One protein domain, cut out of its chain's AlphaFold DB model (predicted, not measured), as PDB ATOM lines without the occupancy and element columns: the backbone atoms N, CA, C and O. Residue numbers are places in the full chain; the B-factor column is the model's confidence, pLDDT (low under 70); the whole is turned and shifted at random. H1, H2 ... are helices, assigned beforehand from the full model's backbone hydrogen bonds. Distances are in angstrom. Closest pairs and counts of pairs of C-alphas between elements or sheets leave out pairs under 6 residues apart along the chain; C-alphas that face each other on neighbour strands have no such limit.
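Overview. This is residues 2 to 72 of the 88 residues of the protein "Alpha beta hydrolase fold protein" of Moniliophthora roreri (strain MCA 2997) (UniProt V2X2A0). Two helices of similar length, H1 and H2, cross as a skewed X, the middle of H2 over the first half of H1. Long stretches with no named element lead into H1, join it to H2 and follow H2. The printed part has 71 residues, with H1 then H2 and no named strand; the class is all helix, though 29 residues are in named elements, under half. It is compact, with a radius of gyration of the C-alphas of 11.8 A, and spans 35 by 26 by 17 A.

Along the chain. After residues 2 to 16, H1 takes residues 17 to 30, 20.0 A long, from C-alpha 17 at (-50.454, 50.316, 42.094). H2 takes residues 45 to 59, 21.6 A long, ending at C-alpha 59 at (-32.430, 49.152, 37.885).

Arrangement. H1 touches H2 with residues 18 to 23 alone, and H2 touches H1 with residues 50 to 54 alone. Their closest C-alphas, those of Leu 19 and Leu 54, are 6.5 A apart. They run the same way at a steep tilt of 64 degrees. In both helices every O i to N i+4 pair is within hydrogen-bond range.

Size, cuts and confidence. The C-alphas farthest apart, of Pro 11 and Phe 72, are 35.4 A apart. The printed part has no cut, and the link from H1 to H2, 14 residues, is long. The model's pLDDT is under 70 at residues 2 to 5, 7 and 70 to 72.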
ATOM      1  N   ALA A   2     -42.418  30.713  49.677       54.53
ATOM      2  CA  ALA A   2     -43.143  31.931  50.032       54.53
ATOM      3  C   ALA A   2     -43.763  32.532  48.760       54.53
ATOM      4  O   ALA A   2     -43.085  32.613  47.740       54.53
ATOM      5  N   SER A   3     -45.049  32.888  48.802       62.78
ATOM      6  CA  SER A   3     -45.804  33.376  47.641       62.78
ATOM      7  C   SER A   3     -46.240  34.823  47.860       62.78
ATOM      8  O   SER A   3     -46.752  35.170  48.924       62.78
ATOM      9  N   LEU A   4     -46.004  35.666  46.854       67.56
ATOM     10  CA  LEU A   4     -46.452  37.051  46.809       67.56
ATOM     11  C   LEU A   4     -47.897  37.109  46.305       67.56
ATOM     12  O   LEU A   4     -48.179  36.628  45.210       67.56
ATOM     13  N   ARG A   5     -48.796  37.742  47.063       64.50
ATOM     14  CA  ARG A   5     -50.156  38.050  46.601       64.50
ATOM     15  C   ARG A   5     -50.247  39.501  46.133       64.50
ATOM     16  O   ARG A   5     -49.665  40.389  46.751       64.50
ATOM     17  N   ILE A   6     -50.963  39.722  45.031       70.81
ATOM     18  CA  ILE A   6     -51.314  41.051  44.523       70.81
ATOM     19  C   ILE A   6     -52.818  41.218  44.689       70.81
ATOM     20  O   ILE A   6     -53.601  40.579  43.995       70.81
ATOM     21  N   ASP A   7     -53.209  42.059  45.641       68.75
ATOM     22  CA  ASP A   7     -54.597  42.116  46.115       68.75
ATOM     23  C   ASP A   7     -55.458  43.158  45.389       68.75
ATOM     24  O   ASP A   7     -56.653  43.268  45.650       68.75
ATOM     25  N   LYS A   8     -54.868  43.973  44.504       80.44
ATOM     26  CA  LYS A   8     -55.604  45.002  43.761       80.44
ATOM     27  C   LYS A   8     -55.307  44.907  42.270       80.44
ATOM     28  O   LYS A   8     -54.150  44.860  41.868       80.44
ATOM     29  N   LEU A   9     -56.365  44.910  41.464       83.25
ATOM     30  CA  LEU A   9     -56.314  44.743  40.012       83.25
ATOM     31  C   LEU A   9     -56.995  45.915  39.301       83.25
ATOM     32  O   LEU A   9     -57.825  46.629  39.871       83.25
ATOM     33  N   THR A  10     -56.647  46.106  38.033       80.56
ATOM     34  CA  THR A  10     -57.383  46.981  37.120       80.56
ATOM     35  C   THR A  10     -58.844  46.520  36.980       80.56
ATOM     36  O   THR A  10     -59.108  45.319  37.025       80.56
ATOM     37  N   PRO A  11     -59.809  47.449  36.821       83.12
ATOM     38  CA  PRO A  11     -59.632  48.898  36.660       83.12
ATOM     39  C   PRO A  11     -59.434  49.667  37.979       83.12
ATOM     40  O   PRO A  11     -58.965  50.799  37.955       83.12
ATOM     41  N   ASN A  12     -59.727  49.054  39.130       85.19
ATOM     42  CA  ASN A  12     -59.744  49.724  40.440       85.19
ATOM     43  C   ASN A  12     -58.349  50.089  40.980       85.19
ATOM     44  O   ASN A  12     -58.221  50.882  41.912       85.19
ATOM     45  N   ALA A  13     -57.298  49.501  40.413       81.25
ATOM     46  CA  ALA A  13     -55.908  49.780  40.743       81.25
ATOM     47  C   ALA A  13     -55.058  49.876  39.469       81.25
ATOM     48  O   ALA A  13     -54.391  48.906  39.097       81.25
ATOM     49  N   PRO A  14     -55.069  51.038  38.791       83.94
ATOM     50  CA  PRO A  14     -54.212  51.267  37.638       83.94
ATOM     51  C   PRO A  14     -52.734  51.285  38.045       83.94
ATOM     52  O   PRO A  14     -52.375  51.412  39.227       83.94
ATOM     53  N   LEU A  15     -51.863  51.188  37.040       81.69
ATOM     54  CA  LEU A  15     -50.438  51.469  37.195       81.69
ATOM     55  C   LEU A  15     -50.266  52.848  37.873       81.69
ATOM     56  O   LEU A  15     -50.953  53.787  37.474       81.69
ATOM     57  N   PRO A  16     -49.406  52.999  38.901       88.44
ATOM     58  CA  PRO A  16     -48.353  52.086  39.364       88.44
ATOM     59  C   PRO A  16     -48.740  51.175  40.544       88.44
ATOM     60  O   PRO A  16     -47.863  50.619  41.203       88.44
ATOM     61  N   THR A  17     -50.027  51.009  40.861       90.38
ATOM     62  CA  THR A  17     -50.454  50.316  42.094       90.38
ATOM     63  C   THR A  17     -49.968  48.870  42.165       90.38
ATOM     64  O   THR A  17     -49.420  48.466  43.190       90.38
ATOM     65  N   ILE A  18     -50.111  48.123  41.070       90.25
ATOM     66  CA  ILE A  18     -49.678  46.722  40.971       90.25
ATOM     67  C   ILE A  18     -48.150  46.614  41.115       90.25
ATOM     68  O   ILE A  18     -47.655  45.773  41.865       90.25
ATOM     69  N   LEU A  19     -47.396  47.523  40.485       92.19
ATOM     70  CA  LEU A  19     -45.938  47.601  40.626       92.19
ATOM     71  C   LEU A  19     -45.522  47.903  42.074       92.19
ATOM     72  O   LEU A  19     -44.599  47.283  42.599       92.19
ATOM     73  N   ARG A  20     -46.238  48.802  42.760       92.31
ATOM     74  CA  ARG A  20     -46.002  49.116  44.177       92.31
ATOM     75  C   ARG A  20     -46.265  47.925  45.093       92.31
ATOM     76  O   ARG A  20     -45.500  47.717  46.032       92.31
ATOM     77  N   GLN A  21     -47.308  47.144  44.830       90.56
ATOM     78  CA  GLN A  21     -47.588  45.919  45.584       90.56
ATOM     79  C   GLN A  21     -46.501  44.866  45.347       90.56
ATOM     80  O   GLN A  21     -45.997  44.285  46.308       90.56
ATOM     81  N   ALA A  22     -46.070  44.694  44.094       91.88
ATOM     82  CA  ALA A  22     -44.990  43.775  43.755       91.88
ATOM     83  C   ALA A  22     -43.661  44.159  44.423       91.88
ATOM     84  O   ALA A  22     -43.027  43.329  45.077       91.88
ATOM     85  N   ALA A  23     -43.274  45.435  44.338       92.69
ATOM     86  CA  ALA A  23     -42.069  45.955  44.979       92.69
ATOM     87  C   ALA A  23     -42.127  45.844  46.509       92.69
ATOM     88  O   ALA A  23     -41.145  45.447  47.139       92.69
ATOM     89  N   GLY A  24     -43.281  46.141  47.116       90.69
ATOM     90  CA  GLY A  24     -43.488  46.011  48.559       90.69
ATOM     91  C   GLY A  24     -43.356  44.569  49.049       90.69
ATOM     92  O   GLY A  24     -42.702  44.317  50.060       90.69
ATOM     93  N   GLY A  25     -43.920  43.616  48.309       89.75
ATOM     94  CA  GLY A  25     -43.824  42.206  48.651       89.75
ATOM     95  C   GLY A  25     -42.433  41.610  48.453       89.75
ATOM     96  O   GLY A  25     -41.957  40.878  49.319       89.75
ATOM     97  N   LEU A  26     -41.727  41.990  47.383       90.31
ATOM     98  CA  LEU A  26     -40.319  41.620  47.223       90.31
ATOM     99  C   LEU A  26     -39.474  42.191  48.371       90.31
ATOM    100  O   LEU A  26     -38.694  41.469  48.982       90.31
ATOM    101  N   ARG A  27     -39.689  43.459  48.740       89.62
ATOM    102  CA  ARG A  27     -39.003  44.093  49.873       89.62
ATOM    103  C   ARG A  27     -39.284  43.388  51.203       89.62
ATOM    104  O   ARG A  27     -38.375  43.259  52.012       89.62
ATOM    105  N   LEU A  28     -40.502  42.888  51.421       88.00
ATOM    106  CA  LEU A  28     -40.831  42.076  52.597       88.00
ATOM    107  C   LEU A  28     -40.001  40.782  52.650       88.00
ATOM    108  O   LEU A  28     -39.529  40.424  53.724       88.00
ATOM    109  N   PHE A  29     -39.801  40.094  51.522       87.31
ATOM    110  CA  PHE A  29     -38.950  38.899  51.488       87.31
ATOM    111  C   PHE A  29     -37.486  39.223  51.759       87.31
ATOM    112  O   PHE A  29     -36.853  38.543  52.564       87.31
ATOM    113  N   LEU A  30     -36.974  40.292  51.152       86.75
ATOM    114  CA  LEU A  30     -35.597  40.732  51.364       86.75
ATOM    115  C   LEU A  30     -35.341  41.156  52.817       86.75
ATOM    116  O   LEU A  30     -34.284  40.863  53.360       86.75
ATOM    117  N   ASN A  31     -36.328  41.771  53.473       86.00
ATOM    118  CA  ASN A  31     -36.253  42.136  54.890       86.00
ATOM    119  C   ASN A  31     -36.341  40.933  55.848       86.00
ATOM    120  O   ASN A  31     -36.144  41.109  57.045       86.00
ATOM    121  N   ARG A  32     -36.687  39.737  55.356       85.88
ATOM    122  CA  ARG A  32     -36.744  38.488  56.140       85.88
ATOM    123  C   ARG A  32     -35.503  37.614  55.925       85.88
ATOM    124  O   ARG A  32     -35.594  36.397  56.060       85.88
ATOM    125  N   ASP A  33     -34.391  38.216  55.506       81.94
ATOM    126  CA  ASP A  33     -33.119  37.537  55.213       81.94
ATOM    127  C   ASP A  33     -33.222  36.425  54.151       81.94
ATOM    128  O   ASP A  33     -32.374  35.534  54.051       81.94
ATOM    129  N   ILE A  34     -34.253  36.477  53.297       84.31
ATOM    130  CA  ILE A  34     -34.359  35.563  52.161       84.31
ATOM    131  C   ILE A  34     -33.358  36.018  51.106       84.31
ATOM    132  O   ILE A  34     -33.476  37.106  50.537       84.31
ATOM    133  N   GLN A  35     -32.379  35.157  50.824       83.94
ATOM    134  CA  GLN A  35     -31.351  35.455  49.836       83.94
ATOM    135  C   GLN A  35     -31.992  35.695  48.456       83.94
ATOM    136  O   GLN A  35     -32.725  34.836  47.966       83.94
ATOM    137  N   PRO A  36     -31.670  36.799  47.761       86.31
ATOM    138  CA  PRO A  36     -32.236  37.092  46.443       86.31
ATOM    139  C   PRO A  36     -32.040  35.959  45.432       86.31
ATOM    140  O   PRO A  36     -32.921  35.686  44.628       86.31
ATOM    141  N   LYS A  37     -30.903  35.252  45.517       87.31
ATOM    142  CA  LYS A  37     -30.535  34.151  44.611       87.31
ATOM    143  C   LYS A  37     -31.482  32.947  44.654       87.31
ATOM    144  O   LYS A  37     -31.425  32.119  43.755       87.31
ATOM    145  N   ILE A  38     -32.295  32.823  45.707       88.94
ATOM    146  CA  ILE A  38     -33.280  31.739  45.857       88.94
ATOM    147  C   ILE A  38     -34.717  32.212  45.595       88.94
ATOM    148  O   ILE A  38     -35.661  31.443  45.776       88.94
ATOM    149  N   ILE A  39     -34.909  33.475  45.195       89.12
ATOM    150  CA  ILE A  39     -36.219  34.031  44.855       89.12
ATOM    151  C   ILE A  39     -36.439  33.864  43.353       89.12
ATOM    152  O   ILE A  39     -35.735  34.454  42.537       89.12
ATOM    153  N   HIS A  40     -37.458  33.089  42.993       91.31
ATOM    154  CA  HIS A  40     -37.897  32.928  41.612       91.31
ATOM    155  C   HIS A  40     -39.156  33.763  41.390       91.31
ATOM    156  O   HIS A  40     -40.158  33.583  42.082       91.31
ATOM    157  N   LEU A  41     -39.103  34.675  40.420       91.38
ATOM    158  CA  LEU A  41     -40.268  35.421  39.959       91.38
ATOM    159  C   LEU A  41     -40.846  34.704  38.741       91.38
ATOM    160  O   LEU A  41     -40.148  34.506  37.750       91.38
ATOM    161  N   VAL A  42     -42.113  34.305  38.825       92.50
ATOM    162  CA  VAL A  42     -42.818  33.572  37.767       92.50
ATOM    163  C   VAL A  42     -44.154  34.258  37.513       92.50
ATOM    164  O   VAL A  42     -44.850  34.623  38.460       92.50
ATOM    165  N   GLY A  43     -44.502  34.446  36.243       89.44
ATOM    166  CA  GLY A  43     -45.763  35.047  35.823       89.44
ATOM    167  C   GLY A  43     -46.059  34.725  34.362       89.44
ATOM    168  O   GLY A  43     -45.141  34.599  33.553       89.44
ATOM    169  N   ASP A  44     -47.336  34.581  34.033       87.75
ATOM    170  CA  ASP A  44     -47.851  34.483  32.668       87.75
ATOM    171  C   ASP A  44     -48.130  35.885  32.112       87.75
ATOM    172  O   ASP A  44     -48.278  36.820  32.886       87.75
ATOM    173  N   LEU A  45     -48.182  36.068  30.789       92.06
ATOM    174  CA  LEU A  45     -48.726  37.262  30.105       92.06
ATOM    175  C   LEU A  45     -48.567  38.599  30.883       92.06
ATOM    176  O   LEU A  45     -47.492  39.204  30.897       92.06
ATOM    177  N   ALA A  46     -49.627  39.048  31.568       89.00
ATOM    178  CA  ALA A  46     -49.648  40.282  32.358       89.00
ATOM    179  C   ALA A  46     -48.704  40.253  33.578       89.00
ATOM    180  O   ALA A  46     -48.074  41.264  33.897       89.00
ATOM    181  N   GLY A  47     -48.563  39.101  34.233       87.56
ATOM    182  CA  GLY A  47     -47.563  38.848  35.269       87.56
ATOM    183  C   GLY A  47     -46.127  38.888  34.737       87.56
ATOM    184  O   GLY A  47     -45.252  39.429  35.407       87.56
ATOM    185  N   GLY A  48     -45.879  38.414  33.511       91.88
ATOM    186  CA  GLY A  48     -44.573  38.545  32.849       91.88
ATOM    187  C   GLY A  48     -44.184  40.009  32.617       91.88
ATOM    188  O   GLY A  48     -43.081  40.434  32.966       91.88
ATOM    189  N   ASN A  49     -45.129  40.817  32.124       92.69
ATOM    190  CA  ASN A  49     -44.948  42.265  31.989       92.69
ATOM    191  C   ASN A  49     -44.691  42.949  33.346       92.69
ATOM    192  O   ASN A  49     -43.860  43.852  33.448       92.69
ATOM    193  N   LEU A  50     -45.370  42.509  34.409       93.12
ATOM    194  CA  LEU A  50     -45.140  43.028  35.755       93.12
ATOM    195  C   LEU A  50     -43.735  42.698  36.279       93.12
ATOM    196  O   LEU A  50     -43.103  43.548  36.906       93.12
ATOM    197  N   ILE A  51     -43.232  41.492  36.015       94.69
ATOM    198  CA  ILE A  51     -41.868  41.097  36.385       94.69
ATOM    199  C   ILE A  51     -40.846  41.989  35.677       94.69
ATOM    200  O   ILE A  51     -39.922  42.485  36.321       94.69
ATOM    201  N   LEU A  52     -41.037  42.257  34.382       94.00
ATOM    202  CA  LEU A  52     -40.167  43.168  33.638       94.00
ATOM    203  C   LEU A  52     -40.178  44.577  34.247       94.00
ATOM    204  O   LEU A  52     -39.115  45.131  34.514       94.00
ATOM    205  N   GLN A  53     -41.361  45.122  34.546       93.75
ATOM    206  CA  GLN A  53     -41.491  46.423  35.216       93.75
ATOM    207  C   GLN A  53     -40.804  46.447  36.584       93.75
ATOM    208  O   GLN A  53     -40.187  47.450  36.946       93.75
ATOM    209  N   LEU A  54     -40.882  45.353  37.344       93.50
ATOM    210  CA  LEU A  54     -40.210  45.226  38.633       93.50
ATOM    211  C   LEU A  54     -38.686  45.266  38.471       93.50
ATOM    212  O   LEU A  54     -38.026  46.003  39.201       93.50
ATOM    213  N   PHE A  55     -38.125  44.546  37.494       93.88
ATOM    214  CA  PHE A  55     -36.694  44.619  37.183       93.88
ATOM    215  C   PHE A  55     -36.275  46.012  36.717       93.88
ATOM    216  O   PHE A  55     -35.278  46.543  37.208       93.88
ATOM    217  N   SER A  56     -37.053  46.637  35.831       94.12
ATOM    218  CA  SER A  56     -36.816  48.018  35.411       94.12
ATOM    219  C   SER A  56     -36.825  48.974  36.601       94.12
ATOM    220  O   SER A  56     -35.950  49.826  36.675       94.12
ATOM    221  N   HIS A  57     -37.732  48.799  37.568       93.31
ATOM    222  CA  HIS A  57     -37.779  49.607  38.793       93.31
ATOM    223  C   HIS A  57     -36.594  49.343  39.736       93.31
ATOM    224  O   HIS A  57     -36.089  50.267  40.371       93.31
ATOM    225  N   ILE A  58     -36.091  48.105  39.813       92.06
ATOM    226  CA  ILE A  58     -34.856  47.800  40.559       92.06
ATOM    227  C   ILE A  58     -33.665  48.537  39.933       92.06
ATOM    228  O   ILE A  58     -32.870  49.145  40.655       92.06
ATOM    229  N   LEU A  59     -33.534  48.508  38.605       92.38
ATOM    230  CA  LEU A  59     -32.430  49.152  37.885       92.38
ATOM    231  C   LEU A  59     -32.561  50.682  37.883       92.38
ATOM    232  O   LEU A  59     -31.599  51.384  38.188       92.38
ATOM    233  N   HIS A  60     -33.763  51.192  37.628       92.12
ATOM    234  CA  HIS A  60     -34.093  52.608  37.509       92.12
ATOM    235  C   HIS A  60     -35.339  52.948  38.359       92.12
ATOM    236  O   HIS A  60     -36.470  52.866  37.869       92.12
ATOM    237  N   PRO A  61     -35.159  53.324  39.640       90.81
ATOM    238  CA  PRO A  61     -36.257  53.491  40.579       90.81
ATOM    239  C   PRO A  61     -37.132  54.678  40.200       90.81
ATOM    240  O   PRO A  61     -36.650  55.801  40.053       90.81
ATOM    241  N   LEU A  62     -38.436  54.442  40.099       89.94
ATOM    242  CA  LEU A  62     -39.414  55.518  40.029       89.94
ATOM    243  C   LEU A  62     -39.630  56.111  41.422       89.94
ATOM    244  O   LEU A  62     -39.898  55.386  42.376       89.94
ATOM    245  N   SER A  63     -39.599  57.437  41.532       86.56
ATOM    246  CA  SER A  63     -39.798  58.164  42.797       86.56
ATOM    247  C   SER A  63     -41.159  57.900  43.458       86.56
ATOM    248  O   SER A  63     -41.296  58.029  44.671       86.56
ATOM    249  N   THR A  64     -42.164  57.505  42.678       86.44
ATOM    250  CA  THR A  64     -43.535  57.239  43.138       86.44
ATOM    251  C   THR A  64     -43.742  55.821  43.682       86.44
ATOM    252  O   THR A  64     -44.811  55.518  44.224       86.44
ATOM    253  N   VAL A  65     -42.741  54.942  43.559       88.94
ATOM    254  CA  VAL A  65     -42.793  53.542  43.998       88.94
ATOM    255  C   VAL A  65     -41.652  53.278  44.988       88.94
ATOM    256  O   VAL A  65     -40.518  53.667  44.722       88.94
ATOM    257  N   PRO A  66     -41.897  52.590  46.123       85.56
ATOM    258  CA  PRO A  66     -40.842  52.280  47.083       85.56
ATOM    259  C   PRO A  66     -39.654  51.577  46.421       85.56
ATOM    260  O   PRO A  66     -39.824  50.587  45.705       85.56
ATOM    261  N   ALA A  67     -38.449  52.092  46.659       86.88
ATOM    262  CA  ALA A  67     -37.230  51.504  46.126       86.88
ATOM    263  C   ALA A  67     -36.930  50.152  46.790       86.88
ATOM    264  O   ALA A  67     -37.186  49.939  47.981       86.88
ATOM    265  N   ILE A  68     -36.355  49.246  46.006       87.19
ATOM    266  CA  ILE A  68     -35.892  47.944  46.482       87.19
ATOM    267  C   ILE A  68     -34.404  48.074  46.843       87.19
ATOM    268  O   ILE A  68     -33.637  48.600  46.032       87.19
ATOM    269  N   PRO A  69     -33.976  47.633  48.042       79.88
ATOM    270  CA  PRO A  69     -32.569  47.670  48.428       79.88
ATOM    271  C   PRO A  69     -31.708  46.867  47.447       79.88
ATOM    272  O   PRO A  69     -32.026  45.719  47.142       79.88
ATOM    273  N   ARG A  70     -30.619  47.470  46.954       69.81
ATOM    274  CA  ARG A  70     -29.638  46.800  46.077       69.81
ATOM    275  C   ARG A  70     -28.428  46.267  46.830       69.81
ATOM    276  O   ARG A  70     -27.791  45.324  46.380       69.81
ATOM    277  N   HIS A  71     -28.114  46.885  47.967       66.62
ATOM    278  CA  HIS A  71     -27.136  46.356  48.898       66.62
ATOM    279  C   HIS A  71     -27.840  45.437  49.879       66.62
ATOM    280  O   HIS A  71     -28.716  45.857  50.634       66.62
ATOM    281  N   PHE A  72     -27.432  44.178  49.843       61.66
ATOM    282  CA  PHE A  72     -27.754  43.201  50.865       61.66
ATOM    283  C   PHE A  72     -26.651  43.290  51.919       61.66
ATOM    284  O   PHE A  72     -25.479  43.341  51.527       61.66
TER     285      PHE A  72